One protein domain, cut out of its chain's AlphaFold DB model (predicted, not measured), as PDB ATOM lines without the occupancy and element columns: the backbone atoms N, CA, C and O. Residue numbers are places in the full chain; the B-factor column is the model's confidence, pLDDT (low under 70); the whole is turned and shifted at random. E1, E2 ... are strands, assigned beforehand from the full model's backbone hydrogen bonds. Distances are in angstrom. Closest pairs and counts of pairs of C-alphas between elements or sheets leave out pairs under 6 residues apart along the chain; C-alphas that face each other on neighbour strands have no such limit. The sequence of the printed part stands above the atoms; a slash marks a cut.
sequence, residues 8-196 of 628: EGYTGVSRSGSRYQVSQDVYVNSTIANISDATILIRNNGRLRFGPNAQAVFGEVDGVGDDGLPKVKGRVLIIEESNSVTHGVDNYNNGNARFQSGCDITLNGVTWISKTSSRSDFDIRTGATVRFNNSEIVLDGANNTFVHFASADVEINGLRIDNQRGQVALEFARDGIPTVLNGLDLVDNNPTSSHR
ATOM      1  N   GLU A   8      31.001  51.939  41.683       94.06
ATOM      2  CA  GLU A   8      29.873  51.309  42.381       94.06
ATOM      3  C   GLU A   8      28.490  51.727  41.857       94.06
ATOM      4  O   GLU A   8      27.490  51.106  42.204       94.06
ATOM      5  N   GLY A   9      28.420  52.757  41.006       91.75
ATOM      6  CA  GLY A   9      27.202  53.128  40.287       91.75
ATOM      7  C   GLY A   9      26.838  52.155  39.161       91.75
ATOM      8  O   GLY A   9      25.712  52.189  38.664       91.75
ATOM      9  N   TYR A  10      27.760  51.274  38.760       95.19
ATOM     10  CA  TYR A  10      27.524  50.267  37.730       95.19
ATOM     11  C   TYR A  10      26.922  48.987  38.317       95.19
ATOM     12  O   TYR A  10      27.365  48.469  39.343       95.19
ATOM     13  N   THR A  11      25.917  48.427  37.635       93.62
ATOM     14  CA  THR A  11      25.267  47.184  38.068       93.62
ATOM     15  C   THR A  11      26.285  46.051  38.177       93.62
ATOM     16  O   THR A  11      27.022  45.776  37.230       93.62
ATOM     17  N   GLY A  12      26.286  45.362  39.321       90.12
ATOM     18  CA  GLY A  12      27.197  44.249  39.597       90.12
ATOM     19  C   GLY A  12      28.575  44.661  40.108       90.12
ATOM     20  O   GLY A  12      29.447  43.802  40.248       90.12
ATOM     21  N   VAL A  13      28.749  45.946  40.431       95.06
ATOM     22  CA  VAL A  13      29.825  46.439  41.286       95.06
ATOM     23  C   VAL A  13      29.271  46.691  42.683       95.06
ATOM     24  O   VAL A  13      28.240  47.334  42.856       95.06
ATOM     25  N   SER A  14      29.972  46.209  43.702       95.50
ATOM     26  CA  SER A  14      29.740  46.596  45.097       95.50
ATOM     27  C   SER A  14      31.023  47.151  45.699       95.50
ATOM     28  O   SER A  14      32.119  46.769  45.288       95.50
ATOM     29  N   ARG A  15      30.901  48.064  46.665       96.00
ATOM     30  CA  ARG A  15      32.040  48.690  47.341       96.00
ATOM     31  C   ARG A  15      31.929  48.531  48.852       96.00
ATOM     32  O   ARG A  15      30.881  48.789  49.433       96.00
ATOM     33  N   SER A  16      33.035  48.150  49.482       94.56
ATOM     34  CA  SER A  16      33.210  48.096  50.934       94.56
ATOM     35  C   SER A  16      34.549  48.738  51.296       94.56
ATOM     36  O   SER A  16      35.604  48.116  51.168       94.56
ATOM     37  N   GLY A  17      34.518  49.999  51.734       93.50
ATOM     38  CA  GLY A  17      35.729  50.783  51.993       93.50
ATOM     39  C   GLY A  17      36.530  51.038  50.710       93.50
ATOM     40  O   GLY A  17      35.997  51.569  49.733       93.50
ATOM     41  N   SER A  18      37.804  50.641  50.706       93.06
ATOM     42  CA  SER A  18      38.700  50.698  49.540       93.06
ATOM     43  C   SER A  18      38.564  49.496  48.595       93.06
ATOM     44  O   SER A  18      39.252  49.425  47.576       93.06
ATOM     45  N   ARG A  19      37.688  48.533  48.905       96.06
ATOM     46  CA  ARG A  19      37.514  47.316  48.109       96.06
ATOM     47  C   ARG A  19      36.282  47.401  47.216       96.06
ATOM     48  O   ARG A  19      35.173  47.570  47.717       96.06
ATOM     49  N   TYR A  20      36.476  47.188  45.921       96.56
ATOM     50  CA  TYR A  20      35.426  46.984  44.929       96.56
ATOM     51  C   TYR A  20      35.324  45.497  44.595       96.56
ATOM     52  O   TYR A  20      36.337  44.806  44.479       96.56
ATOM     53  N   GLN A  21      34.107  44.998  44.424       95.25
ATOM     54  CA  GLN A  21      33.841  43.648  43.956       95.25
ATOM     55  C   GLN A  21      32.963  43.703  42.711       95.25
ATOM     56  O   GLN A  21      31.842  44.205  42.768       95.25
ATOM     57  N   VAL A  22      33.482  43.155  41.614       92.88
ATOM     58  CA  VAL A  22      32.818  43.021  40.316       92.88
ATOM     59  C   VAL A  22      32.373  41.568  40.166       92.88
ATOM     60  O   VAL A  22      33.209  40.666  40.085       92.88
ATOM     61  N   SER A  23      31.064  41.321  40.190       89.62
ATOM     62  CA  SER A  23      30.494  39.961  40.192       89.62
ATOM     63  C   SER A  23      29.848  39.541  38.872       89.62
ATOM     64  O   SER A  23      29.356  38.420  38.773       89.62
ATOM     65  N   GLN A  24      29.790  40.441  37.892       87.56
ATOM     66  CA  GLN A  24      29.252  40.194  36.553       87.56
ATOM     67  C   GLN A  24      30.014  41.038  35.525       87.56
ATOM     68  O   GLN A  24      30.946  41.760  35.874       87.56
ATOM     69  N   ASP A  25      29.644  40.928  34.257       87.25
ATOM     70  CA  ASP A  25      30.228  41.737  33.194       87.25
ATOM     71  C   ASP A  25      29.826  43.219  33.340       87.25
ATOM     72  O   ASP A  25      28.653  43.575  33.208       87.25
ATOM     73  N   VAL A  26      30.806  44.075  33.636       91.00
ATOM     74  CA  VAL A  26      30.651  45.520  33.804       91.00
ATOM     75  C   VAL A  26      31.269  46.232  32.608       91.00
ATOM     76  O   VAL A  26      32.477  46.176  32.374       91.00
ATOM     77  N   TYR A  27      30.418  46.937  31.866       92.50
ATOM     78  CA  TYR A  27      30.806  47.767  30.732       92.50
ATOM     79  C   TYR A  27      30.743  49.247  31.123       92.50
ATOM     80  O   TYR A  27      29.670  49.853  31.149       92.50
ATOM     81  N   VAL A  28      31.899  49.820  31.452       94.81
ATOM     82  CA  VAL A  28      32.066  51.240  31.772       94.81
ATOM     83  C   VAL A  28      32.018  52.028  30.472       94.81
ATOM     84  O   VAL A  28      32.831  51.786  29.593       94.81
ATOM     85  N   ASN A  29      31.083  52.964  30.321       94.44
ATOM     86  CA  ASN A  29      30.961  53.776  29.101       94.44
ATOM     87  C   ASN A  29      30.679  55.249  29.424       94.44
ATOM     88  O   ASN A  29      29.893  55.912  28.750       94.44
ATOM     89  N   SER A  30      31.285  55.736  30.503       94.62
ATOM     90  CA  SER A  30      31.255  57.131  30.930       94.62
ATOM     91  C   SER A  30      32.558  57.482  31.642       94.62
ATOM     92  O   SER A  30      33.295  56.592  32.073       94.62
ATOM     93  N   THR A  31      32.799  58.772  31.868       95.50
ATOM     94  CA  THR A  31      33.810  59.217  32.830       95.50
ATOM     95  C   THR A  31      33.456  58.697  34.222       95.50
ATOM     96  O   THR A  31      32.332  58.909  34.700       95.50
ATOM     97  N   ILE A  32      34.402  58.019  34.866       94.81
ATOM     98  CA  ILE A  32      34.315  57.631  36.273       94.81
ATOM     99  C   ILE A  32      35.271  58.478  37.111       94.81
ATOM    100  O   ILE A  32      36.314  58.916  36.628       94.81
ATOM    101  N   ALA A  33      34.900  58.731  38.363       92.69
ATOM    102  CA  ALA A  33      35.769  59.407  39.317       92.69
ATOM    103  C   ALA A  33      37.077  58.620  39.523       92.69
ATOM    104  O   ALA A  33      37.080  57.388  39.461       92.69
ATOM    105  N   ASN A  34      38.170  59.337  39.798       92.50
ATOM    106  CA  ASN A  34      39.484  58.736  40.036       92.50
ATOM    107  C   ASN A  34      39.426  57.718  41.181       92.50
ATOM    108  O   ASN A  34      38.795  57.957  42.214       92.50
ATOM    109  N   ILE A  35      40.128  56.602  41.011       93.88
ATOM    110  CA  ILE A  35      40.206  55.536  42.008       93.88
ATOM    111  C   ILE A  35      41.652  55.425  42.463       93.88
ATOM    112  O   ILE A  35      42.486  54.968  41.695       93.88
ATOM    113  N   SER A  36      41.952  55.790  43.704       91.88
ATOM    114  CA  SER A  36      43.268  55.603  44.329       91.88
ATOM    115  C   SER A  36      43.162  54.701  45.561       91.88
ATOM    116  O   SER A  36      42.078  54.542  46.128       91.88
ATOM    117  N   ASP A  37      44.282  54.077  45.942       91.12
ATOM    118  CA  ASP A  37      44.431  53.257  47.156       91.12
ATOM    119  C   ASP A  37      43.330  52.206  47.338       91.12
ATOM    120  O   ASP A  37      42.742  52.040  48.411       91.12
ATOM    121  N   ALA A  38      43.032  51.496  46.249       94.88
ATOM    122  CA  ALA A  38      41.899  50.589  46.156       94.88
ATOM    123  C   ALA A  38      42.298  49.173  45.737       94.88
ATOM    124  O   ALA A  38      43.322  48.936  45.096       94.88
ATOM    125  N   THR A  39      41.433  48.212  46.058       96.44
ATOM    126  CA  THR A  39      41.494  46.856  45.501       96.44
ATOM    127  C   THR A  39      40.219  46.566  44.728       96.44
ATOM    128  O   THR A  39      39.132  46.638  45.296       96.44
ATOM    129  N   ILE A  40      40.335  46.203  43.455       96.06
ATOM    130  CA  ILE A  40      39.217  45.781  42.611       96.06
ATOM    131  C   ILE A  40      39.320  44.274  42.425       96.06
ATOM    132  O   ILE A  40      40.312  43.767  41.919       96.06
ATOM    133  N   LEU A  41      38.291  43.553  42.852       93.56
ATOM    134  CA  LEU A  41      38.242  42.103  42.780       93.56
ATOM    135  C   LEU A  41      37.153  41.663  41.806       93.56
ATOM    136  O   LEU A  41      35.967  41.858  42.070       93.56
ATOM    137  N   ILE A  42      37.561  41.038  40.711       90.81
ATOM    138  CA  ILE A  42      36.688  40.525  39.659       90.81
ATOM    139  C   ILE A  42      36.544  39.012  39.862       90.81
ATOM    140  O   ILE A  42      37.531  38.280  39.832       90.81
ATOM    141  N   ARG A  43      35.320  38.540  40.137       85.62
ATOM    142  CA  ARG A  43      35.008  37.138  40.481       85.62
ATOM    143  C   ARG A  43      33.737  36.656  39.793       85.62
ATOM    144  O   ARG A  43      32.955  37.457  39.296       85.62
ATOM    145  N   ASN A  44      33.490  35.344  39.842       77.69
ATOM    146  CA  ASN A  44      32.253  34.706  39.365       77.69
ATOM    147  C   ASN A  44      31.952  34.983  37.881       77.69
ATOM    148  O   ASN A  44      30.805  35.216  37.514       77.69
ATOM    149  N   ASN A  45      32.982  34.955  37.028       73.81
ATOM    150  CA  ASN A  45      32.901  35.353  35.614       73.81
ATOM    151  C   ASN A  45      32.545  36.837  35.404       73.81
ATOM    152  O   ASN A  45      32.067  37.213  34.332       73.81
ATOM    153  N   GLY A  46      32.767  37.680  36.416       82.31
ATOM    154  CA  GLY A  46      32.756  39.122  36.245       82.31
ATOM    155  C   GLY A  46      33.815  39.580  35.246       82.31
ATOM    156  O   GLY A  46      34.801  38.882  35.027       82.31
ATOM    157  N   ARG A  47      33.598  40.746  34.634       85.75
ATOM    158  CA  ARG A  47      34.543  41.380  33.700       85.75
ATOM    159  C   ARG A  47      34.521  42.882  33.898       85.75
ATOM    160  O   ARG A  47      33.476  43.428  34.249       85.75
ATOM    161  N   LEU A  48      35.641  43.544  33.635       89.81
ATOM    162  CA  LEU A  48      35.713  45.001  33.622       89.81
ATOM    163  C   LEU A  48      36.157  45.467  32.236       89.81
ATOM    164  O   LEU A  48      37.298  45.261  31.825       89.81
ATOM    165  N   ARG A  49      35.223  46.073  31.501       91.94
ATOM    166  CA  ARG A  49      35.424  46.527  30.122       91.94
ATOM    167  C   ARG A  49      35.194  48.027  30.022       91.94
ATOM    168  O   ARG A  49      34.224  48.540  30.574       91.94
ATOM    169  N   PHE A  50      36.042  48.704  29.261       95.31
ATOM    170  CA  PHE A  50      35.979  50.143  29.028       95.31
ATOM    171  C   PHE A  50      35.518  50.405  27.595       95.31
ATOM    172  O   PHE A  50      36.154  49.969  26.640       95.31
ATOM    173  N   GLY A  51      34.362  51.046  27.456       94.56
ATOM    174  CA  GLY A  51      33.735  51.433  26.199       94.56
ATOM    175  C   GLY A  51      34.231  52.776  25.649       94.56
ATOM    176  O   GLY A  51      35.001  53.457  26.321       94.56
ATOM    177  N   PRO A  52      33.752  53.193  24.463       94.38
ATOM    178  CA  PRO A  52      34.244  54.373  23.748       94.38
ATOM    179  C   PRO A  52      34.176  55.713  24.478       94.38
ATOM    180  O   PRO A  52      34.842  56.647  24.067       94.38
ATOM    181  N   ASN A  53      33.361  55.843  25.525       93.56
ATOM    182  CA  ASN A  53      33.270  57.080  26.309       93.56
ATOM    183  C   ASN A  53      33.839  56.916  27.724       93.56
ATOM    184  O   ASN A  53      33.616  57.767  28.589       93.56
ATOM    185  N   ALA A  54      34.495  55.789  28.004       96.12
ATOM    186  CA  ALA A  54      35.090  55.548  29.303       96.12
ATOM    187  C   ALA A  54      36.306  56.452  29.494       96.12
ATOM    188  O   ALA A  54      37.224  56.441  28.679       96.12
ATOM    189  N   GLN A  55      36.311  57.195  30.597       96.50
ATOM    190  CA  GLN A  55      37.470  57.961  31.036       96.50
ATOM    191  C   GLN A  55      37.720  57.664  32.505       96.50
ATOM    192  O   GLN A  55      36.797  57.774  33.315       96.50
ATOM    193  N   ALA A  56      38.936  57.255  32.846       95.06
ATOM    194  CA  ALA A  56      39.265  56.876  34.213       95.06
ATOM    195  C   ALA A  56      40.747  57.061  34.513       95.06
ATOM    196  O   ALA A  56      41.603  56.783  33.674       95.06
ATOM    197  N   VAL A  57      41.041  57.428  35.759       95.75
ATOM    198  CA  VAL A  57      42.391  57.360  36.316       95.75
ATOM    199  C   VAL A  57      42.374  56.400  37.499       95.75
ATOM    200  O   VAL A  57      41.626  56.596  38.461       95.75
ATOM    201  N   PHE A  58      43.200  55.364  37.416       95.88
ATOM    202  CA  PHE A  58      43.456  54.423  38.498       95.88
ATOM    203  C   PHE A  58      44.833  54.718  39.090       95.88
ATOM    204  O   PHE A  58      45.819  54.731  38.366       95.88
ATOM    205  N   GLY A  59      44.885  54.936  40.399       93.38
ATOM    206  CA  GLY A  59      46.067  55.302  41.170       93.38
ATOM    207  C   GLY A  59      46.474  56.769  41.039       93.38
ATOM    208  O   GLY A  59      45.797  57.582  40.406       93.38
ATOM    209  N   GLU A  60      47.594  57.114  41.664       90.75
ATOM    210  CA  GLU A  60      48.102  58.485  41.753       90.75
ATOM    211  C   GLU A  60      49.628  58.504  41.591       90.75
ATOM    212  O   GLU A  60      50.320  57.632  42.123       90.75
ATOM    213  N   VAL A  61      50.149  59.511  40.886       88.75
ATOM    214  CA  VAL A  61      51.586  59.800  40.767       88.75
ATOM    215  C   VAL A  61      51.924  61.136  41.431       88.75
ATOM    216  O   VAL A  61      51.095  62.041  41.467       88.75
ATOM    217  N   ASP A  62      53.145  61.255  41.937       87.44
ATOM    218  CA  ASP A  62      53.704  62.431  42.606       87.44
ATOM    219  C   ASP A  62      55.066  62.785  41.989       87.44
ATOM    220  O   ASP A  62      56.127  62.587  42.584       87.44
ATOM    221  N   GLY A  63      55.025  63.253  40.738       85.62
ATOM    222  CA  GLY A  63      56.204  63.654  39.970       85.62
ATOM    223  C   GLY A  63      56.928  62.503  39.265       85.62
ATOM    224  O   GLY A  63      56.351  61.450  38.987       85.62
ATOM    225  N   VAL A  64      58.201  62.741  38.947       81.88
ATOM    226  CA  VAL A  64      59.107  61.817  38.246       81.88
ATOM    227  C   VAL A  64      60.234  61.429  39.208       81.88
ATOM    228  O   VAL A  64      60.732  62.283  39.940       81.88
ATOM    229  N   GLY A  65      60.568  60.142  39.266       76.44
ATOM    230  CA  GLY A  65      61.666  59.595  40.057       76.44
ATOM    231  C   GLY A  65      63.029  59.791  39.394       76.44
ATOM    232  O   GLY A  65      63.130  60.244  38.255       76.44
ATOM    233  N   ASP A  66      64.086  59.416  40.115       71.00
ATOM    234  CA  ASP A  66      65.477  59.555  39.653       71.00
ATOM    235  C   ASP A  66      65.797  58.661  38.437       71.00
ATOM    236  O   ASP A  66      66.734  58.929  37.693       71.00
ATOM    237  N   ASP A  67      64.996  57.619  38.209       65.50
ATOM    238  CA  ASP A  67      65.042  56.731  37.040       65.50
ATOM    239  C   ASP A  67      64.286  57.290  35.818       65.50
ATOM    240  O   ASP A  67      64.175  56.621  34.789       65.50
ATOM    241  N   GLY A  68      63.742  58.507  35.922       70.69
ATOM    242  CA  GLY A  68      62.927  59.128  34.883       70.69
ATOM    243  C   GLY A  68      61.509  58.555  34.771       70.69
ATOM    244  O   GLY A  68      60.767  58.967  33.877       70.69
ATOM    245  N   LEU A  69      61.102  57.636  35.658       78.50
ATOM    246  CA  LEU A  69      59.763  57.042  35.665       78.50
ATOM    247  C   LEU A  69      58.818  57.777  36.628       78.50
ATOM    248  O   LEU A  69      59.259  58.370  37.611       78.50
ATOM    249  N   PRO A  70      57.491  57.744  36.411       83.12
ATOM    250  CA  PRO A  70      56.541  58.358  37.334       83.12
ATOM    251  C   PRO A  70      56.626  57.770  38.756       83.12
ATOM    252  O   PRO A  70      56.553  56.552  38.963       83.12
ATOM    253  N   LYS A  71      56.721  58.646  39.763       85.56
ATOM    254  CA  LYS A  71      56.752  58.255  41.178       85.56
ATOM    255  C   LYS A  71      55.333  57.972  41.662       85.56
ATOM    256  O   LYS A  71      54.504  58.870  41.719       85.56
ATOM    257  N   VAL A  72      55.031  56.730  42.027       85.56
ATOM    258  CA  VAL A  72      53.680  56.327  42.458       85.56
ATOM    259  C   VAL A  72      53.405  56.768  43.898       85.56
ATOM    260  O   VAL A  72      54.172  56.438  44.801       85.56
ATOM    261  N   LYS A  73      52.279  57.452  44.115       85.69
ATOM    262  CA  LYS A  73      51.784  57.907  45.425       85.69
ATOM    263  C   LYS A  73      50.636  57.054  45.960       85.69
ATOM    264  O   LYS A  73      50.612  56.775  47.155       85.69
ATOM    265  N   GLY A  74      49.732  56.613  45.084       81.50
ATOM    266  CA  GLY A  74      48.597  55.765  45.445       81.50
ATOM    267  C   GLY A  74      48.447  54.598  44.479       81.50
ATOM    268  O   GLY A  74      48.526  54.790  43.265       81.50
ATOM    269  N   ARG A  75      48.253  53.384  45.006       88.25
ATOM    270  CA  ARG A  75      48.262  52.137  44.212       88.25
ATOM    271  C   ARG A  75      46.865  51.554  44.066       88.25
ATOM    272  O   ARG A  75      46.063  51.596  44.995       88.25
ATOM    273  N   VAL A  76      46.594  50.946  42.914       94.06
ATOM    274  CA  VAL A  76      45.381  50.144  42.718       94.06
ATOM    275  C   VAL A  76      45.779  48.714  42.398       94.06
ATOM    276  O   VAL A  76      46.567  48.464  41.491       94.06
ATOM    277  N   LEU A  77      45.212  47.771  43.141       95.38
ATOM    278  CA  LEU A  77      45.376  46.346  42.888       95.38
ATOM    279  C   LEU A  77      44.106  45.807  42.235       95.38
ATOM    280  O   LEU A  77      43.044  45.812  42.854       95.38
ATOM    281  N   ILE A  78      44.207  45.327  41.003       94.12
ATOM    282  CA  ILE A  78      43.106  44.688  40.284       94.12
ATOM    283  C   ILE A  78      43.397  43.193  40.245       94.12
ATOM    284  O   ILE A  78      44.429  42.776  39.736       94.12
ATOM    285  N   ILE A  79      42.515  42.385  40.826       91.19
ATOM    286  CA  ILE A  79      42.636  40.927  40.849       91.19
ATOM    287  C   ILE A  79      41.468  40.351  40.076       91.19
ATOM    288  O   ILE A  79      40.312  40.504  40.470       91.19
ATOM    289  N   GLU A  80      41.786  39.647  39.005       86.94
ATOM    290  CA  GLU A  80      40.829  38.970  38.159       86.94
ATOM    291  C   GLU A  80      40.936  37.459  38.334       86.94
ATOM    292  O   GLU A  80      41.949  36.857  37.997       86.94
ATOM    293  N   GLU A  81      39.890  36.846  38.889       85.31
ATOM    294  CA  GLU A  81      39.787  35.404  39.116       85.31
ATOM    295  C   GLU A  81      38.642  34.846  38.257       85.31
ATOM    296  O   GLU A  81      37.466  34.922  38.633       85.31
ATOM    297  N   SER A  82      38.980  34.274  37.095       70.06
ATOM    298  CA  SER A  82      37.995  33.657  36.197       70.06
ATOM    299  C   SER A  82      38.235  32.151  36.039       70.06
ATOM    300  O   SER A  82      39.281  31.724  35.543       70.06
ATOM    301  N   ASN A  83      37.228  31.351  36.393       63.88
ATOM    302  CA  ASN A  83      37.217  29.893  36.241       63.88
ATOM    303  C   ASN A  83      36.419  29.505  34.984       63.88
ATOM    304  O   ASN A  83      35.367  28.872  35.082       63.88
ATOM    305  N   SER A  84      36.832  29.932  33.789       53.03
ATOM    306  CA  SER A  84      36.038  29.683  32.580       53.03
ATOM    307  C   SER A  84      36.355  28.328  31.949       53.03
ATOM    308  O   SER A  84      37.171  28.212  31.040       53.03
ATOM    309  N   VAL A  85      35.644  27.295  32.398       51.22
ATOM    310  CA  VAL A  85      35.382  26.085  31.588       51.22
ATOM    311  C   VAL A  85      34.168  26.315  30.659       51.22
ATOM    312  O   VAL A  85      33.893  25.526  29.765       51.22
ATOM    313  N   THR A  86      33.428  27.411  30.860       49.03
ATOM    314  CA  THR A  86      32.087  27.656  30.296       49.03
ATOM    315  C   THR A  86      32.036  28.674  29.157       49.03
ATOM    316  O   THR A  86      30.951  29.010  28.682       49.03
ATOM    317  N   HIS A  87      33.175  29.192  28.701       51.09
ATOM    318  CA  HIS A  87      33.222  30.099  27.556       51.09
ATOM    319  C   HIS A  87      33.739  29.318  26.354       51.09
ATOM    320  O   HIS A  87      34.876  28.860  26.354       51.09
ATOM    321  N   GLY A  88      32.846  29.081  25.390       43.34
ATOM    322  CA  GLY A  88      33.109  28.281  24.197       43.34
ATOM    323  C   GLY A  88      34.367  28.715  23.443       43.34
ATOM    324  O   GLY A  88      34.845  29.835  23.587       43.34
ATOM    325  N   VAL A  89      34.860  27.791  22.624       41.97
ATOM    326  CA  VAL A  89      36.176  27.688  21.966       41.97
ATOM    327  C   VAL A  89      36.615  28.908  21.110       41.97
ATOM    328  O   VAL A  89      37.725  28.915  20.584       41.97
ATOM    329  N   ASP A  90      35.838  29.993  21.034       40.53
ATOM    330  CA  ASP A  90      36.169  31.215  20.281       40.53
ATOM    331  C   ASP A  90      36.975  32.231  21.120       40.53
ATOM    332  O   ASP A  90      36.520  33.286  21.573       40.53
ATOM    333  N   ASN A  91      38.243  31.859  21.293       49.22
ATOM    334  CA  ASN A  91      39.293  32.401  22.162       49.22
ATOM    335  C   ASN A  91      39.983  33.716  21.706       49.22
ATOM    336  O   ASN A  91      41.159  33.914  21.990       49.22
ATOM    337  N   TYR A  92      39.296  34.631  21.013       48.44
ATOM    338  CA  TYR A  92      39.862  35.957  20.650       48.44
ATOM    339  C   TYR A  92      38.958  37.148  21.025       48.44
ATOM    340  O   TYR A  92      39.412  38.285  21.157       48.44
ATOM    341  N   ASN A  93      37.659  36.906  21.236       47.22
ATOM    342  CA  ASN A  93      36.664  37.969  21.413       47.22
ATOM    343  C   ASN A  93      36.084  38.069  22.831       47.22
ATOM    344  O   ASN A  93      35.273  38.957  23.070       47.22
ATOM    345  N   ASN A  94      36.566  37.277  23.790       52.25
ATOM    346  CA  ASN A  94      36.081  37.271  25.177       52.25
ATOM    347  C   ASN A  94      37.170  37.616  26.210       52.25
ATOM    348  O   ASN A  94      37.146  37.083  27.313       52.25
ATOM    349  N   GLY A  95      38.105  38.503  25.846       56.03
ATOM    350  CA  GLY A  95      39.108  39.048  26.763       56.03
ATOM    351  C   GLY A  95      38.474  39.647  28.019       56.03
ATOM    352  O   GLY A  95      37.345  40.149  27.998       56.03
ATOM    353  N   ASN A  96      39.218  39.534  29.104       69.81
ATOM    354  CA  ASN A  96      38.758  39.658  30.480       69.81
ATOM    355  C   ASN A  96      38.939  41.118  30.959       69.81
ATOM    356  O   ASN A  96      37.964  41.782  31.328       69.81
ATOM    357  N   ALA A  97      40.129  41.678  30.704       84.75
ATOM    358  CA  ALA A  97      40.386  43.114  30.636       84.75
ATOM    359  C   ALA A  97      40.288  43.602  29.183       84.75
ATOM    360  O   ALA A  97      41.021  43.118  28.315       84.75
ATOM    361  N   ARG A  98      39.396  44.562  28.894       88.56
ATOM    362  CA  ARG A  98      39.256  45.105  27.532       88.56
ATOM    363  C   ARG A  98      39.047  46.612  27.481       88.56
ATOM    364  O   ARG A  98      38.113  47.132  28.091       88.56
ATOM    365  N   PHE A  99      39.836  47.259  26.631       93.31
ATOM    366  CA  PHE A  99      39.806  48.690  26.342       93.31
ATOM    367  C   PHE A  99      39.351  48.879  24.893       93.31
ATOM    368  O   PHE A  99      40.020  48.426  23.965       93.31
ATOM    369  N   GLN A 100      38.159  49.440  24.696       92.81
ATOM    370  CA  GLN A 100      37.553  49.637  23.377       92.81
ATOM    371  C   GLN A 100      37.992  50.963  22.756       92.81
ATOM    372  O   GLN A 100      38.334  51.907  23.461       92.81
ATOM    373  N   SER A 101      37.895  51.046  21.428       92.81
ATOM    374  CA  SER A 101      38.138  52.278  20.670       92.81
ATOM    375  C   SER A 101      37.382  53.470  21.268       92.81
ATOM    376  O   SER A 101      36.177  53.360  21.490       92.81
ATOM    377  N   GLY A 102      38.079  54.579  21.524       92.06
ATOM    378  CA  GLY A 102      37.550  55.817  22.101       92.06
ATOM    379  C   GLY A 102      37.752  55.982  23.612       92.06
ATOM    380  O   GLY A 102      37.647  57.106  24.102       92.06
ATOM    381  N   CYS A 103      38.059  54.917  24.366       95.81
ATOM    382  CA  CYS A 103      38.306  55.075  25.803       95.81
ATOM    383  C   CYS A 103      39.624  55.813  26.086       95.81
ATOM    384  O   CYS A 103      40.577  55.677  25.325       95.81
ATOM    385  N   ASP A 104      39.699  56.504  27.225       96.69
ATOM    386  CA  ASP A 104      40.906  57.177  27.722       96.69
ATOM    387  C   ASP A 104      41.169  56.776  29.180       96.69
ATOM    388  O   ASP A 104      40.536  57.277  30.116       96.69
ATOM    389  N   ILE A 105      42.058  55.802  29.379       97.31
ATOM    390  CA  ILE A 105      42.330  55.207  30.690       97.31
ATOM    391  C   ILE A 105      43.780  55.447  31.097       97.31
ATOM    392  O   ILE A 105      44.711  55.136  30.365       97.31
ATOM    393  N   THR A 106      43.991  55.945  32.311       96.50
ATOM    394  CA  THR A 106      45.329  56.101  32.893       96.50
ATOM    395  C   THR A 106      45.502  55.155  34.076       96.50
ATOM    396  O   THR A 106      44.677  55.129  34.990       96.50
ATOM    397  N   LEU A 107      46.584  54.382  34.055       96.75
ATOM    398  CA  LEU A 107      46.973  53.402  35.060       96.75
ATOM    399  C   LEU A 107      48.276  53.873  35.721       96.75
ATOM    400  O   LEU A 107      49.357  53.767  35.150       96.75
ATOM    401  N   ASN A 108      48.158  54.421  36.925       95.75
ATOM    402  CA  ASN A 108      49.243  54.942  37.749       95.75
ATOM    403  C   ASN A 108      49.545  53.962  38.887       95.75
ATOM    404  O   ASN A 108      48.754  53.842  39.820       95.75
ATOM    405  N   GLY A 109      50.671  53.251  38.843       93.25
ATOM    406  CA  GLY A 109      51.005  52.303  39.909       93.25
ATOM    407  C   GLY A 109      49.993  51.173  40.068       93.25
ATOM    408  O   GLY A 109      49.749  50.720  41.190       93.25
ATOM    409  N   VAL A 110      49.337  50.778  38.974       96.38
ATOM    410  CA  VAL A 110      48.316  49.733  38.991       96.38
ATOM    411  C   VAL A 110      48.993  48.384  38.856       96.38
ATOM    412  O   VAL A 110      49.748  48.178  37.914       96.38
ATOM    413  N   THR A 111      48.670  47.445  39.742       96.00
ATOM    414  CA  THR A 111      49.001  46.030  39.551       96.00
ATOM    415  C   THR A 111      47.742  45.298  39.098       96.00
ATOM    416  O   THR A 111      46.785  45.186  39.865       96.00
ATOM    417  N   TRP A 112      47.727  44.795  37.865       93.62
ATOM    418  CA  TRP A 112      46.642  43.987  37.308       93.62
ATOM    419  C   TRP A 112      47.033  42.513  37.292       93.62
ATOM    420  O   TRP A 112      47.866  42.098  36.498       93.62
ATOM    421  N   ILE A 113      46.415  41.699  38.141       89.81
ATOM    422  CA  ILE A 113      46.674  40.263  38.233       89.81
ATOM    423  C   ILE A 113      45.552  39.503  37.530       89.81
ATOM    424  O   ILE A 113      44.427  39.465  38.023       89.81
ATOM    425  N   SER A 114      45.871  38.859  36.410       86.00
ATOM    426  CA  SER A 114      44.962  37.983  35.665       86.00
ATOM    427  C   SER A 114      45.212  36.520  36.043       86.00
ATOM    428  O   SER A 114      46.194  35.922  35.600       86.00
ATOM    429  N   LYS A 115      44.315  35.936  36.851       83.69
ATOM    430  CA  LYS A 115      44.323  34.524  37.269       83.69
ATOM    431  C   LYS A 115      43.232  33.743  36.554       83.69
ATOM    432  O   LYS A 115      42.060  33.780  36.942       83.69
ATOM    433  N   THR A 116      43.612  33.010  35.511       73.44
ATOM    434  CA  THR A 116      42.639  32.327  34.648       73.44
ATOM    435  C   THR A 116      42.994  30.866  34.398       73.44
ATOM    436  O   THR A 116      44.140  30.493  34.158       73.44
ATOM    437  N   SER A 117      41.988  29.990  34.412       70.56
ATOM    438  CA  SER A 117      42.170  28.571  34.063       70.56
ATOM    439  C   SER A 117      42.208  28.313  32.546       70.56
ATOM    440  O   SER A 117      42.460  27.192  32.111       70.56
ATOM    441  N   SER A 118      41.948  29.333  31.724       67.56
ATOM    442  CA  SER A 118      41.910  29.279  30.253       67.56
ATOM    443  C   SER A 118      42.563  30.527  29.643       67.56
ATOM    444  O   SER A 118      42.944  31.426  30.396       67.56
ATOM    445  N   ARG A 119      42.706  30.581  28.308       70.62
ATOM    446  CA  ARG A 119      43.247  31.761  27.608       70.62
ATOM    447  C   ARG A 119      42.457  33.011  27.995       70.62
ATOM    448  O   ARG A 119      41.235  33.035  27.885       70.62
ATOM    449  N   SER A 120      43.176  34.033  28.434       68.44
ATOM    450  CA  SER A 120      42.638  35.328  28.828       68.44
ATOM    451  C   SER A 120      43.574  36.395  28.301       68.44
ATOM    452  O   SER A 120      44.745  36.400  28.654       68.44
ATOM    453  N   ASP A 121      43.078  37.277  27.444       76.31
ATOM    454  CA  ASP A 121      43.909  38.339  26.890       76.31
ATOM    455  C   ASP A 121      43.607  39.654  27.622       76.31
ATOM    456  O   ASP A 121      42.439  39.981  27.866       76.31
ATOM    457  N   PHE A 122      44.659  40.397  27.964       85.25
ATOM    458  CA  PHE A 122      44.590  41.809  28.322       85.25
ATOM    459  C   PHE A 122      44.626  42.606  27.017       85.25
ATOM    460  O   PHE A 122      45.658  42.665  26.355       85.25
ATOM    461  N   ASP A 123      43.491  43.164  26.608       87.12
ATOM    462  CA  ASP A 123      43.244  43.534  25.211       87.12
ATOM    463  C   ASP A 123      42.955  45.035  25.066       87.12
ATOM    464  O   ASP A 123      41.916  45.528  25.522       87.12
ATOM    465  N   ILE A 124      43.862  45.762  24.411       90.69
ATOM    466  CA  ILE A 124      43.697  47.175  24.059       90.69
ATOM    467  C   ILE A 124      43.408  47.276  22.566       90.69
ATOM    468  O   ILE A 124      44.290  47.062  21.739       90.69
ATOM    469  N   ARG A 125      42.164  47.608  22.213       89.12
ATOM    470  CA  ARG A 125      41.697  47.686  20.823       89.12
ATOM    471  C   ARG A 125      42.129  48.985  20.156       89.12
ATOM    472  O   ARG A 125      42.262  50.007  20.813       89.12
ATOM    473  N   THR A 126      42.261  48.954  18.834       88.94
ATOM    474  CA  THR A 126      42.613  50.112  18.002       88.94
ATOM    475  C   THR A 126      41.776  51.354  18.326       88.94
ATOM    476  O   THR A 126      40.543  51.295  18.362       88.94
ATOM    477  N   GLY A 127      42.451  52.484  18.548       88.25
ATOM    478  CA  GLY A 127      41.848  53.771  18.908       88.25
ATOM    479  C   GLY A 127      41.485  53.914  20.389       88.25
ATOM    480  O   GLY A 127      40.790  54.857  20.749       88.25
ATOM    481  N   ALA A 128      41.870  52.966  21.247       92.69
ATOM    482  CA  ALA A 128      41.830  53.138  22.698       92.69
ATOM    483  C   ALA A 128      43.092  53.871  23.171       92.69
ATOM    484  O   ALA A 128      44.201  53.466  22.818       92.69
ATOM    485  N   THR A 129      42.935  54.887  24.014       95.00
ATOM    486  CA  THR A 129      44.044  55.577  24.676       95.00
ATOM    487  C   THR A 129      44.256  54.981  26.062       95.00
ATOM    488  O   THR A 129      43.357  55.012  26.906       95.00
ATOM    489  N   VAL A 130      45.435  54.402  26.307       95.00
ATOM    490  CA  VAL A 130      45.763  53.792  27.606       95.00
ATOM    491  C   VAL A 130      47.177  54.159  28.026       95.00
ATOM    492  O   VAL A 130      48.134  53.847  27.325       95.00
ATOM    493  N   ARG A 131      47.322  54.783  29.195       95.19
ATOM    494  CA  ARG A 131      48.624  55.213  29.727       95.19
ATOM    495  C   ARG A 131      49.041  54.340  30.898       95.19
ATOM    496  O   ARG A 131      48.318  54.274  31.890       95.19
ATOM    497  N   PHE A 132      50.201  53.703  30.801       95.00
ATOM    498  CA  PHE A 132      50.823  52.940  31.881       95.00
ATOM    499  C   PHE A 132      51.949  53.755  32.504       95.00
ATOM    500  O   PHE A 132      52.985  53.968  31.883       95.00
ATOM    501  N   ASN A 133      51.759  54.163  33.752       93.50
ATOM    502  CA  ASN A 133      52.739  54.896  34.537       93.50
ATOM    503  C   ASN A 133      53.161  54.027  35.722       93.50
ATOM    504  O   ASN A 133      52.387  53.858  36.670       93.50
ATOM    505  N   ASN A 134      54.360  53.450  35.645       91.88
ATOM    506  CA  ASN A 134      54.937  52.553  36.651       91.88
ATOM    507  C   ASN A 134      53.954  51.458  37.122       91.88
ATOM    508  O   ASN A 134      53.718  51.268  38.316       91.88
ATOM    509  N   SER A 135      53.300  50.806  36.159       94.94
ATOM    510  CA  SER A 135      52.262  49.794  36.378       94.94
ATOM    511  C   SER A 135      52.779  48.384  36.099       94.94
ATOM    512  O   SER A 135      53.800  48.187  35.446       94.94
ATOM    513  N   GLU A 136      52.054  47.385  36.589       94.06
ATOM    514  CA  GLU A 136      52.397  45.976  36.464       94.06
ATOM    515  C   GLU A 136      51.189  45.161  35.988       94.06
ATOM    516  O   GLU A 136      50.081  45.316  36.498       94.06
ATOM    517  N   ILE A 137      51.401  44.260  35.035       91.81
ATOM    518  CA  ILE A 137      50.438  43.239  34.623       91.81
ATOM    519  C   ILE A 137      51.034  41.880  34.983       91.81
ATOM    520  O   ILE A 137      52.081  41.504  34.472       91.81
ATOM    521  N   VAL A 138      50.364  41.125  35.846       89.25
ATOM    522  CA  VAL A 138      50.764  39.772  36.241       89.25
ATOM    523  C   VAL A 138      49.848  38.764  35.558       89.25
ATOM    524  O   VAL A 138      48.636  38.754  35.780       89.25
ATOM    525  N   LEU A 139      50.433  37.893  34.744       85.38
ATOM    526  CA  LEU A 139      49.753  36.808  34.047       85.38
ATOM    527  C   LEU A 139      49.992  35.494  34.812       85.38
ATOM    528  O   LEU A 139      51.034  34.851  34.678       85.38
ATOM    529  N   ASP A 140      49.015  35.087  35.624       81.62
ATOM    530  CA  ASP A 140      49.039  33.868  36.454       81.62
ATOM    531  C   ASP A 140      47.921  32.904  36.010       81.62
ATOM    532  O   ASP A 140      47.050  32.491  36.778       81.62
ATOM    533  N   GLY A 141      47.900  32.598  34.708       72.75
ATOM    534  CA  GLY A 141      46.938  31.688  34.086       72.75
ATOM    535  C   GLY A 141      47.589  30.412  33.556       72.75
ATOM    536  O   GLY A 141      48.745  30.433  33.161       72.75
ATOM    537  N   ALA A 142      46.855  29.294  33.532       62.66
ATOM    538  CA  ALA A 142      47.393  27.970  33.174       62.66
ATOM    539  C   ALA A 142      47.644  27.748  31.662       62.66
ATOM    540  O   ALA A 142      48.152  26.696  31.283       62.66
ATOM    541  N   ASN A 143      47.251  28.693  30.799       64.94
ATOM    542  CA  ASN A 143      47.272  28.584  29.334       64.94
ATOM    543  C   ASN A 143      47.655  29.930  28.680       64.94
ATOM    544  O   ASN A 143      47.712  30.951  29.360       64.94
ATOM    545  N   ASN A 144      47.900  29.941  27.362       65.81
ATOM    546  CA  ASN A 144      48.316  31.103  26.550       65.81
ATOM    547  C   ASN A 144      47.518  32.369  26.891       65.81
ATOM    548  O   ASN A 144      46.359  32.476  26.509       65.81
ATOM    549  N   THR A 145      48.135  33.296  27.614       71.75
ATOM    550  CA  THR A 145      47.529  34.537  28.115       71.75
ATOM    551  C   THR A 145      48.327  35.670  27.496       71.75
ATOM    552  O   THR A 145      49.527  35.710  27.717       71.75
ATOM    553  N   PHE A 146      47.711  36.535  26.692       77.12
ATOM    554  CA  PHE A 146      48.437  37.581  25.966       77.12
ATOM    555  C   PHE A 146      48.137  38.954  26.554       77.12
ATOM    556  O   PHE A 146      46.992  39.254  26.883       77.12
ATOM    557  N   VAL A 147      49.136  39.828  26.596       86.31
ATOM    558  CA  VAL A 147      48.873  41.265  26.544       86.31
ATOM    559  C   VAL A 147      48.871  41.659  25.073       86.31
ATOM    560  O   VAL A 147      49.870  41.470  24.388       86.31
ATOM    561  N   HIS A 148      47.741  42.140  24.570       85.25
ATOM    562  CA  HIS A 148      47.551  42.483  23.168       85.25
ATOM    563  C   HIS A 148      47.300  43.980  23.037       85.25
ATOM    564  O   HIS A 148      46.250  44.493  23.434       85.25
ATOM    565  N   PHE A 149      48.284  44.685  22.494       88.25
ATOM    566  CA  PHE A 149      48.222  46.120  22.255       88.25
ATOM    567  C   PHE A 149      47.993  46.354  20.758       88.25
ATOM    568  O   PHE A 149      48.899  46.211  19.941       88.25
ATOM    569  N   ALA A 150      46.746  46.666  20.399       85.81
ATOM    570  CA  ALA A 150      46.310  46.945  19.029       85.81
ATOM    571  C   ALA A 150      46.061  48.443  18.766       85.81
ATOM    572  O   ALA A 150      45.541  48.796  17.708       85.81
ATOM    573  N   SER A 151      46.396  49.322  19.716       86.81
ATOM    574  CA  SER A 151      46.226  50.775  19.605       86.81
ATOM    575  C   SER A 151      47.561  51.509  19.664       86.81
ATOM    576  O   SER A 151      48.330  51.293  20.596       86.81
ATOM    577  N   ALA A 152      47.808  52.405  18.706       84.00
ATOM    578  CA  ALA A 152      48.971  53.299  18.718       84.00
ATOM    579  C   ALA A 152      48.913  54.354  19.840       84.00
ATOM    580  O   ALA A 152      49.948  54.900  20.223       84.00
ATOM    581  N   ASP A 153      47.721  54.606  20.394       88.94
ATOM    582  CA  ASP A 153      47.476  55.591  21.461       88.94
ATOM    583  C   ASP A 153      47.733  55.029  22.871       88.94
ATOM    584  O   ASP A 153      47.256  55.553  23.880       88.94
ATOM    585  N   VAL A 154      48.463  53.922  22.959       90.19
ATOM    586  CA  VAL A 154      49.022  53.456  24.224       90.19
ATOM    587  C   VAL A 154      50.269  54.289  24.537       90.19
ATOM    588  O   VAL A 154      51.033  54.639  23.642       90.19
ATOM    589  N   GLU A 155      50.493  54.599  25.810       92.06
ATOM    590  CA  GLU A 155      51.722  55.232  26.297       92.06
ATOM    591  C   GLU A 155      52.303  54.369  27.420       92.06
ATOM    592  O   GLU A 155      51.605  54.050  28.387       92.06
ATOM    593  N   ILE A 156      53.570  53.972  27.301       90.44
ATOM    594  CA  ILE A 156      54.268  53.160  28.301       90.44
ATOM    595  C   ILE A 156      55.397  53.979  28.922       90.44
ATOM    596  O   ILE A 156      56.386  54.273  28.257       90.44
ATOM    597  N   ASN A 157      55.249  54.284  30.213       89.25
ATOM    598  CA  ASN A 157      56.235  54.943  31.069       89.25
ATOM    599  C   ASN A 157      56.448  54.094  32.333       89.25
ATOM    600  O   ASN A 157      55.950  54.409  33.418       89.25
ATOM    601  N   GLY A 158      57.153  52.974  32.184       88.00
ATOM    602  CA  GLY A 158      57.312  51.971  33.236       88.00
ATOM    603  C   GLY A 158      56.149  50.979  33.248       88.00
ATOM    604  O   GLY A 158      55.202  51.134  34.017       88.00
ATOM    605  N   LEU A 159      56.205  49.949  32.406       91.44
ATOM    606  CA  LEU A 159      55.265  48.826  32.450       91.44
ATOM    607  C   LEU A 159      56.041  47.539  32.678       91.44
ATOM    608  O   LEU A 159      56.868  47.160  31.854       91.44
ATOM    609  N   ARG A 160      55.719  46.825  33.752       90.19
ATOM    610  CA  ARG A 160      56.191  45.459  33.960       90.19
ATOM    611  C   ARG A 160      55.107  44.461  33.572       90.19
ATOM    612  O   ARG A 160      53.985  44.562  34.051       90.19
ATOM    613  N   ILE A 161      55.431  43.475  32.748       89.00
ATOM    614  CA  ILE A 161      54.565  42.325  32.475       89.00
ATOM    615  C   ILE A 161      55.250  41.093  33.060       89.00
ATOM    616  O   ILE A 161      56.305  40.681  32.584       89.00
ATOM    617  N   ASP A 162      54.668  40.522  34.109       86.88
ATOM    618  CA  ASP A 162      55.170  39.340  34.804       86.88
ATOM    619  C   ASP A 162      54.362  38.105  34.395       86.88
ATOM    620  O   ASP A 162      53.227  37.902  34.827       86.88
ATOM    621  N   ASN A 163      54.947  37.275  33.536       81.75
ATOM    622  CA  ASN A 163      54.397  35.983  33.167       81.75
ATOM    623  C   ASN A 163      54.824  34.915  34.183       81.75
ATOM    624  O   ASN A 163      55.981  34.489  34.210       81.75
ATOM    625  N   GLN A 164      53.873  34.440  34.989       80.56
ATOM    626  CA  GLN A 164      54.122  33.391  35.979       80.56
ATOM    627  C   GLN A 164      53.831  31.990  35.429       80.56
ATOM    628  O   GLN A 164      54.501  31.036  35.833       80.56
ATOM    629  N   ARG A 165      52.832  31.836  34.538       72.44
ATOM    630  CA  ARG A 165      52.316  30.511  34.113       72.44
ATOM    631  C   ARG A 165      51.859  30.370  32.637       72.44
ATOM    632  O   ARG A 165      51.211  29.381  32.313       72.44
ATOM    633  N   GLY A 166      52.236  31.272  31.721       64.12
ATOM    634  CA  GLY A 166      51.802  31.269  30.304       64.12
ATOM    635  C   GLY A 166      52.889  31.007  29.239       64.12
ATOM    636  O   GLY A 166      54.049  30.761  29.569       64.12
ATOM    637  N   GLN A 167      52.495  31.066  27.952       64.75
ATOM    638  CA  GLN A 167      53.342  30.788  26.767       64.75
ATOM    639  C   GLN A 167      53.692  32.022  25.902       64.75
ATOM    640  O   GLN A 167      54.569  31.924  25.057       64.75
ATOM    641  N   VAL A 168      53.035  33.175  26.045       67.19
ATOM    642  CA  VAL A 168      53.367  34.422  25.312       67.19
ATOM    643  C   VAL A 168      53.076  35.599  26.241       67.19
ATOM    644  O   VAL A 168      52.145  35.472  27.021       67.19
ATOM    645  N   ALA A 169      53.844  36.699  26.225       75.75
ATOM    646  CA  ALA A 169      53.669  37.774  27.218       75.75
ATOM    647  C   ALA A 169      53.175  39.112  26.636       75.75
ATOM    648  O   ALA A 169      52.308  39.734  27.243       75.75
ATOM    649  N   LEU A 170      53.647  39.542  25.463       84.75
ATOM    650  CA  LEU A 170      53.178  40.780  24.830       84.75
ATOM    651  C   LEU A 170      53.195  40.683  23.301       84.75
ATOM    652  O   LEU A 170      54.193  40.277  22.701       84.75
ATOM    653  N   GLU A 171      52.090  41.100  22.692       82.50
ATOM    654  CA  GLU A 171      51.877  41.185  21.254       82.50
ATOM    655  C   GLU A 171      51.454  42.602  20.865       82.50
ATOM    656  O   GLU A 171      50.459  43.132  21.367       82.50
ATOM    657  N   PHE A 172      52.198  43.189  19.932       80.62
ATOM    658  CA  PHE A 172      51.775  44.396  19.236       80.62
ATOM    659  C   PHE A 172      51.059  44.029  17.939       80.62
ATOM    660  O   PHE A 172      51.667  43.452  17.033       80.62
ATOM    661  N   ALA A 173      49.773  44.372  17.867       71.44
ATOM    662  CA  ALA A 173      48.936  44.151  16.697       71.44
ATOM    663  C   ALA A 173      49.184  45.197  15.605       71.44
ATOM    664  O   ALA A 173      49.796  46.245  15.834       71.44
ATOM    665  N   ARG A 174      48.613  44.934  14.425       64.81
ATOM    666  CA  ARG A 174      48.593  45.848  13.278       64.81
ATOM    667  C   ARG A 174      48.160  47.256  13.709       64.81
ATOM    668  O   ARG A 174      47.097  47.410  14.302       64.81
ATOM    669  N   ASP A 175      49.002  48.247  13.410       64.19
ATOM    670  CA  ASP A 175      48.805  49.678  13.715       64.19
ATOM    671  C   ASP A 175      48.756  50.024  15.223       64.19
ATOM    672  O   ASP A 175      48.335  51.114  15.601       64.19
ATOM    673  N   GLY A 176      49.198  49.100  16.086       63.78
ATOM    674  CA  GLY A 176      49.044  49.159  17.541       63.78
ATOM    675  C   GLY A 176      50.311  49.402  18.359       63.78
ATOM    676  O   GLY A 176      50.292  49.158  19.563       63.78
ATOM    677  N   ILE A 177      51.421  49.811  17.733       69.00
ATOM    678  CA  ILE A 177      52.676  50.056  18.457       69.00
ATOM    679  C   ILE A 177      52.620  51.461  19.101       69.00
ATOM    680  O   ILE A 177      52.461  52.437  18.368       69.00
ATOM    681  N   PRO A 178      52.749  51.568  20.439       72.62
ATOM    682  CA  PRO A 178      52.711  52.813  21.203       72.62
ATOM    683  C   PRO A 178      53.726  53.834  20.688       72.62
ATOM    684  O   PRO A 178      54.861  53.478  20.364       72.62
ATOM    685  N   THR A 179      53.352  55.114  20.670       66.38
ATOM    686  CA  THR A 179      54.279  56.211  20.323       66.38
ATOM    687  C   THR A 179      55.289  56.516  21.433       66.38
ATOM    688  O   THR A 179      56.367  57.040  21.156       66.38
ATOM    689  N   VAL A 180      54.966  56.151  22.677       72.50
ATOM    690  CA  VAL A 180      55.845  56.272  23.846       72.50
ATOM    691  C   VAL A 180      56.092  54.879  24.423       72.50
ATOM    692  O   VAL A 180      55.166  54.234  24.918       72.50
ATOM    693  N   LEU A 181      57.341  54.415  24.339       78.94
ATOM    694  CA  LEU A 181      57.804  53.107  24.814       78.94
ATOM    695  C   LEU A 181      59.060  53.268  25.677       78.94
ATOM    696  O   LEU A 181      60.176  53.076  25.194       78.94
ATOM    697  N   ASN A 182      58.881  53.610  26.952       82.25
ATOM    698  CA  ASN A 182      59.975  53.735  27.913       82.25
ATOM    699  C   ASN A 182      59.767  52.806  29.121       82.25
ATOM    700  O   ASN A 182      58.708  52.811  29.754       82.25
ATOM    701  N   GLY A 183      60.788  52.014  29.463       78.81
ATOM    702  CA  GLY A 183      60.792  51.190  30.680       78.81
ATOM    703  C   GLY A 183      59.826  50.000  30.639       78.81
ATOM    704  O   GLY A 183      59.083  49.768  31.591       78.81
ATOM    705  N   LEU A 184      59.803  49.254  29.532       85.44
ATOM    706  CA  LEU A 184      59.024  48.017  29.402       85.44
ATOM    707  C   LEU A 184      59.834  46.809  29.916       85.44
ATOM    708  O   LEU A 184      60.817  46.414  29.285       85.44
ATOM    709  N   ASP A 185      59.406  46.192  31.022       84.00
ATOM    710  CA  ASP A 185      60.031  44.990  31.602       84.00
ATOM    711  C   ASP A 185      59.152  43.745  31.409       84.00
ATOM    712  O   ASP A 185      58.107  43.614  32.043       84.00
ATOM    713  N   LEU A 186      59.567  42.811  30.550       81.12
ATOM    714  CA  LEU A 186      58.912  41.514  30.382       81.12
ATOM    715  C   LEU A 186      59.642  40.448  31.207       81.12
ATOM    716  O   LEU A 186      60.688  39.918  30.809       81.12
ATOM    717  N   VAL A 187      59.052  40.091  32.344       78.44
ATOM    718  CA  VAL A 187      59.557  39.054  33.245       78.44
ATOM    719  C   VAL A 187      58.862  37.736  32.938       78.44
ATOM    720  O   VAL A 187      57.641  37.663  32.878       78.44
ATOM    721  N   ASP A 188      59.645  36.672  32.777       72.00
ATOM    722  CA  ASP A 188      59.122  35.314  32.655       72.00
ATOM    723  C   ASP A 188      59.677  34.437  33.774       72.00
ATOM    724  O   ASP A 188      60.836  34.000  33.755       72.00
ATOM    725  N   ASN A 189      58.825  34.198  34.761       71.19
ATOM    726  CA  ASN A 189      59.130  33.382  35.925       71.19
ATOM    727  C   ASN A 189      58.895  31.887  35.667       71.19
ATOM    728  O   ASN A 189      59.128  31.081  36.565       71.19
ATOM    729  N   ASN A 190      58.481  31.499  34.454       67.88
ATOM    730  CA  ASN A 190      58.386  30.104  34.051       67.88
ATOM    731  C   ASN A 190      59.724  29.621  33.439       67.88
ATOM    732  O   ASN A 190      60.006  29.881  32.268       67.88
ATOM    733  N   PRO A 191      60.576  28.888  34.183       56.09
ATOM    734  CA  PRO A 191      61.905  28.496  33.706       56.09
ATOM    735  C   PRO A 191      61.869  27.475  32.559       56.09
ATOM    736  O   PRO A 191      62.898  27.237  31.931       56.09
ATOM    737  N   THR A 192      60.715  26.858  32.282       58.34
ATOM    738  CA  THR A 192      60.543  25.875  31.200       58.34
ATOM    739  C   THR A 192      59.898  26.470  29.945       58.34
ATOM    740  O   THR A 192      59.726  25.759  28.953       58.34
ATOM    741  N   SER A 193      59.553  27.763  29.950       61.44
ATOM    742  CA  SER A 193      58.978  28.436  28.786       61.44
ATOM    743  C   SER A 193      60.023  28.581  27.674       61.44
ATOM    744  O   SER A 193      60.945  29.391  27.746       61.44
ATOM    745  N   SER A 194      59.874  27.792  26.610       56.81
ATOM    746  CA  SER A 194      60.646  27.916  25.363       56.81
ATOM    747  C   SER A 194      60.084  28.964  24.390       56.81
ATOM    748  O   SER A 194      60.489  29.005  23.228       56.81
ATOM    749  N   HIS A 195      59.104  29.764  24.814       61.56
ATOM    750  CA  HIS A 195      58.229  30.494  23.902       61.56
ATOM    751  C   HIS A 195      58.594  31.989  23.772       61.56
ATOM    752  O   HIS A 195      59.527  32.499  24.394       61.56
ATOM    753  N   ARG A 196      57.886  32.692  22.878       63.34
ATOM    754  CA  ARG A 196      58.121  34.099  22.512       63.34
ATOM    755  C   ARG A 196      57.568  35.014  23.604       63.34
ATOM    756  O   ARG A 196      56.383  34.935  23.896       63.34
TER     757      ARG A 196
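What this domain is: This is residues 8 to 196 of the 628 residues of an uncharacterized protein of Sediminicola luteus (UniProt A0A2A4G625). The chain is wound in stacked turns, a solenoid of three walls: E2, E4, E9, E12 and the later parts of E14, E16 and E18 make one wall, the short strands E3, E5, E10, E13, E15 and E17 a second, and E6, E11 and the earlier parts of E14, E16 and E18 the third. The hairpin of E7 and E8 packs on the outside of the turns, near E11 and E14, while a wide loop, residues 83 to 96, joins E9 to E10. The printed part has 189 residues with eighteen named strands, E1 to E18 in chain order, and no named helix: the class is all strand. E3 E5 E10 E13 E15 E17 form a parallel sheet in that order; the branched sheet is parallel but for E1 and E2. The whole is compact, with a radius of gyration of the C-alphas of 15.6 A and spans of 42 by 38 by 29 A.

How they stand to each other: E1, residues 13 to 16, and E2, residues 19 to 22, form a hairpin; N 14 and O 21, 2.9 A apart, are within hydrogen-bond range, as are the N and O pairs below. E4, residues 38 to 42, is parallel to E2, with N 20 and O 39 2.8 A apart. E9, residues 76 to 82, is parallel to E12, residues 110 to 116, with N 78 and O 111 2.8 A apart. E14, residues 129 to 139, bends by 99 degrees at residue 134; on one side of it lie E11, residues 104 to 108, with N 131 and O 105 2.9 A apart, and E12, with N 136 and O 110 2.8 A apart. E6, residues 55 to 58, is parallel to E11, with N 58 and O 106 2.8 A apart. On the other side of E14 lies E16, residues 154 to 163, with N 137 and O 160 2.8 A apart, and E18, residues 180 to 188, is its further neighbour, with N 161 and O 185 2.8 A apart. This branched sheet is twisted. It faces the sheet of E3, residues 25 to 28, E5, 47 to 50, E10, 97 to 99, E13, 122 to 124, E15, 147 to 149, and E17, 170 to 172, at 8.8 A centre to centre; there N 49 and O 26 are 2.9 A apart. E7, residues 60 to 64, and E8, residues 70 to 74, form a hairpin, with N 62 and O 71 2.8 A apart; the closest C-alphas of E8 and E14, those of Pro 70 and Asn 133, are 5.9 A apart. The three sheets form a stack of sheets, face to face in turn.

Where its parts are: E1 begins at C-alpha 13 (29.825, 46.439, 41.286). E9 is 19.2 A long, E14 21.7 A, E16 20.4 A and E18 23.0 A, ending at C-alpha 188 (59.122, 35.314, 32.655).

The domain as a whole: The two C-alphas farthest apart, those of Asp 66 and Gly 88, are 47.6 A apart. The printed part has no cut, and the link E9 to E10 is long. Low confidence, under 70, covers 35 residues, among them 83 to 96 and 190 to 196.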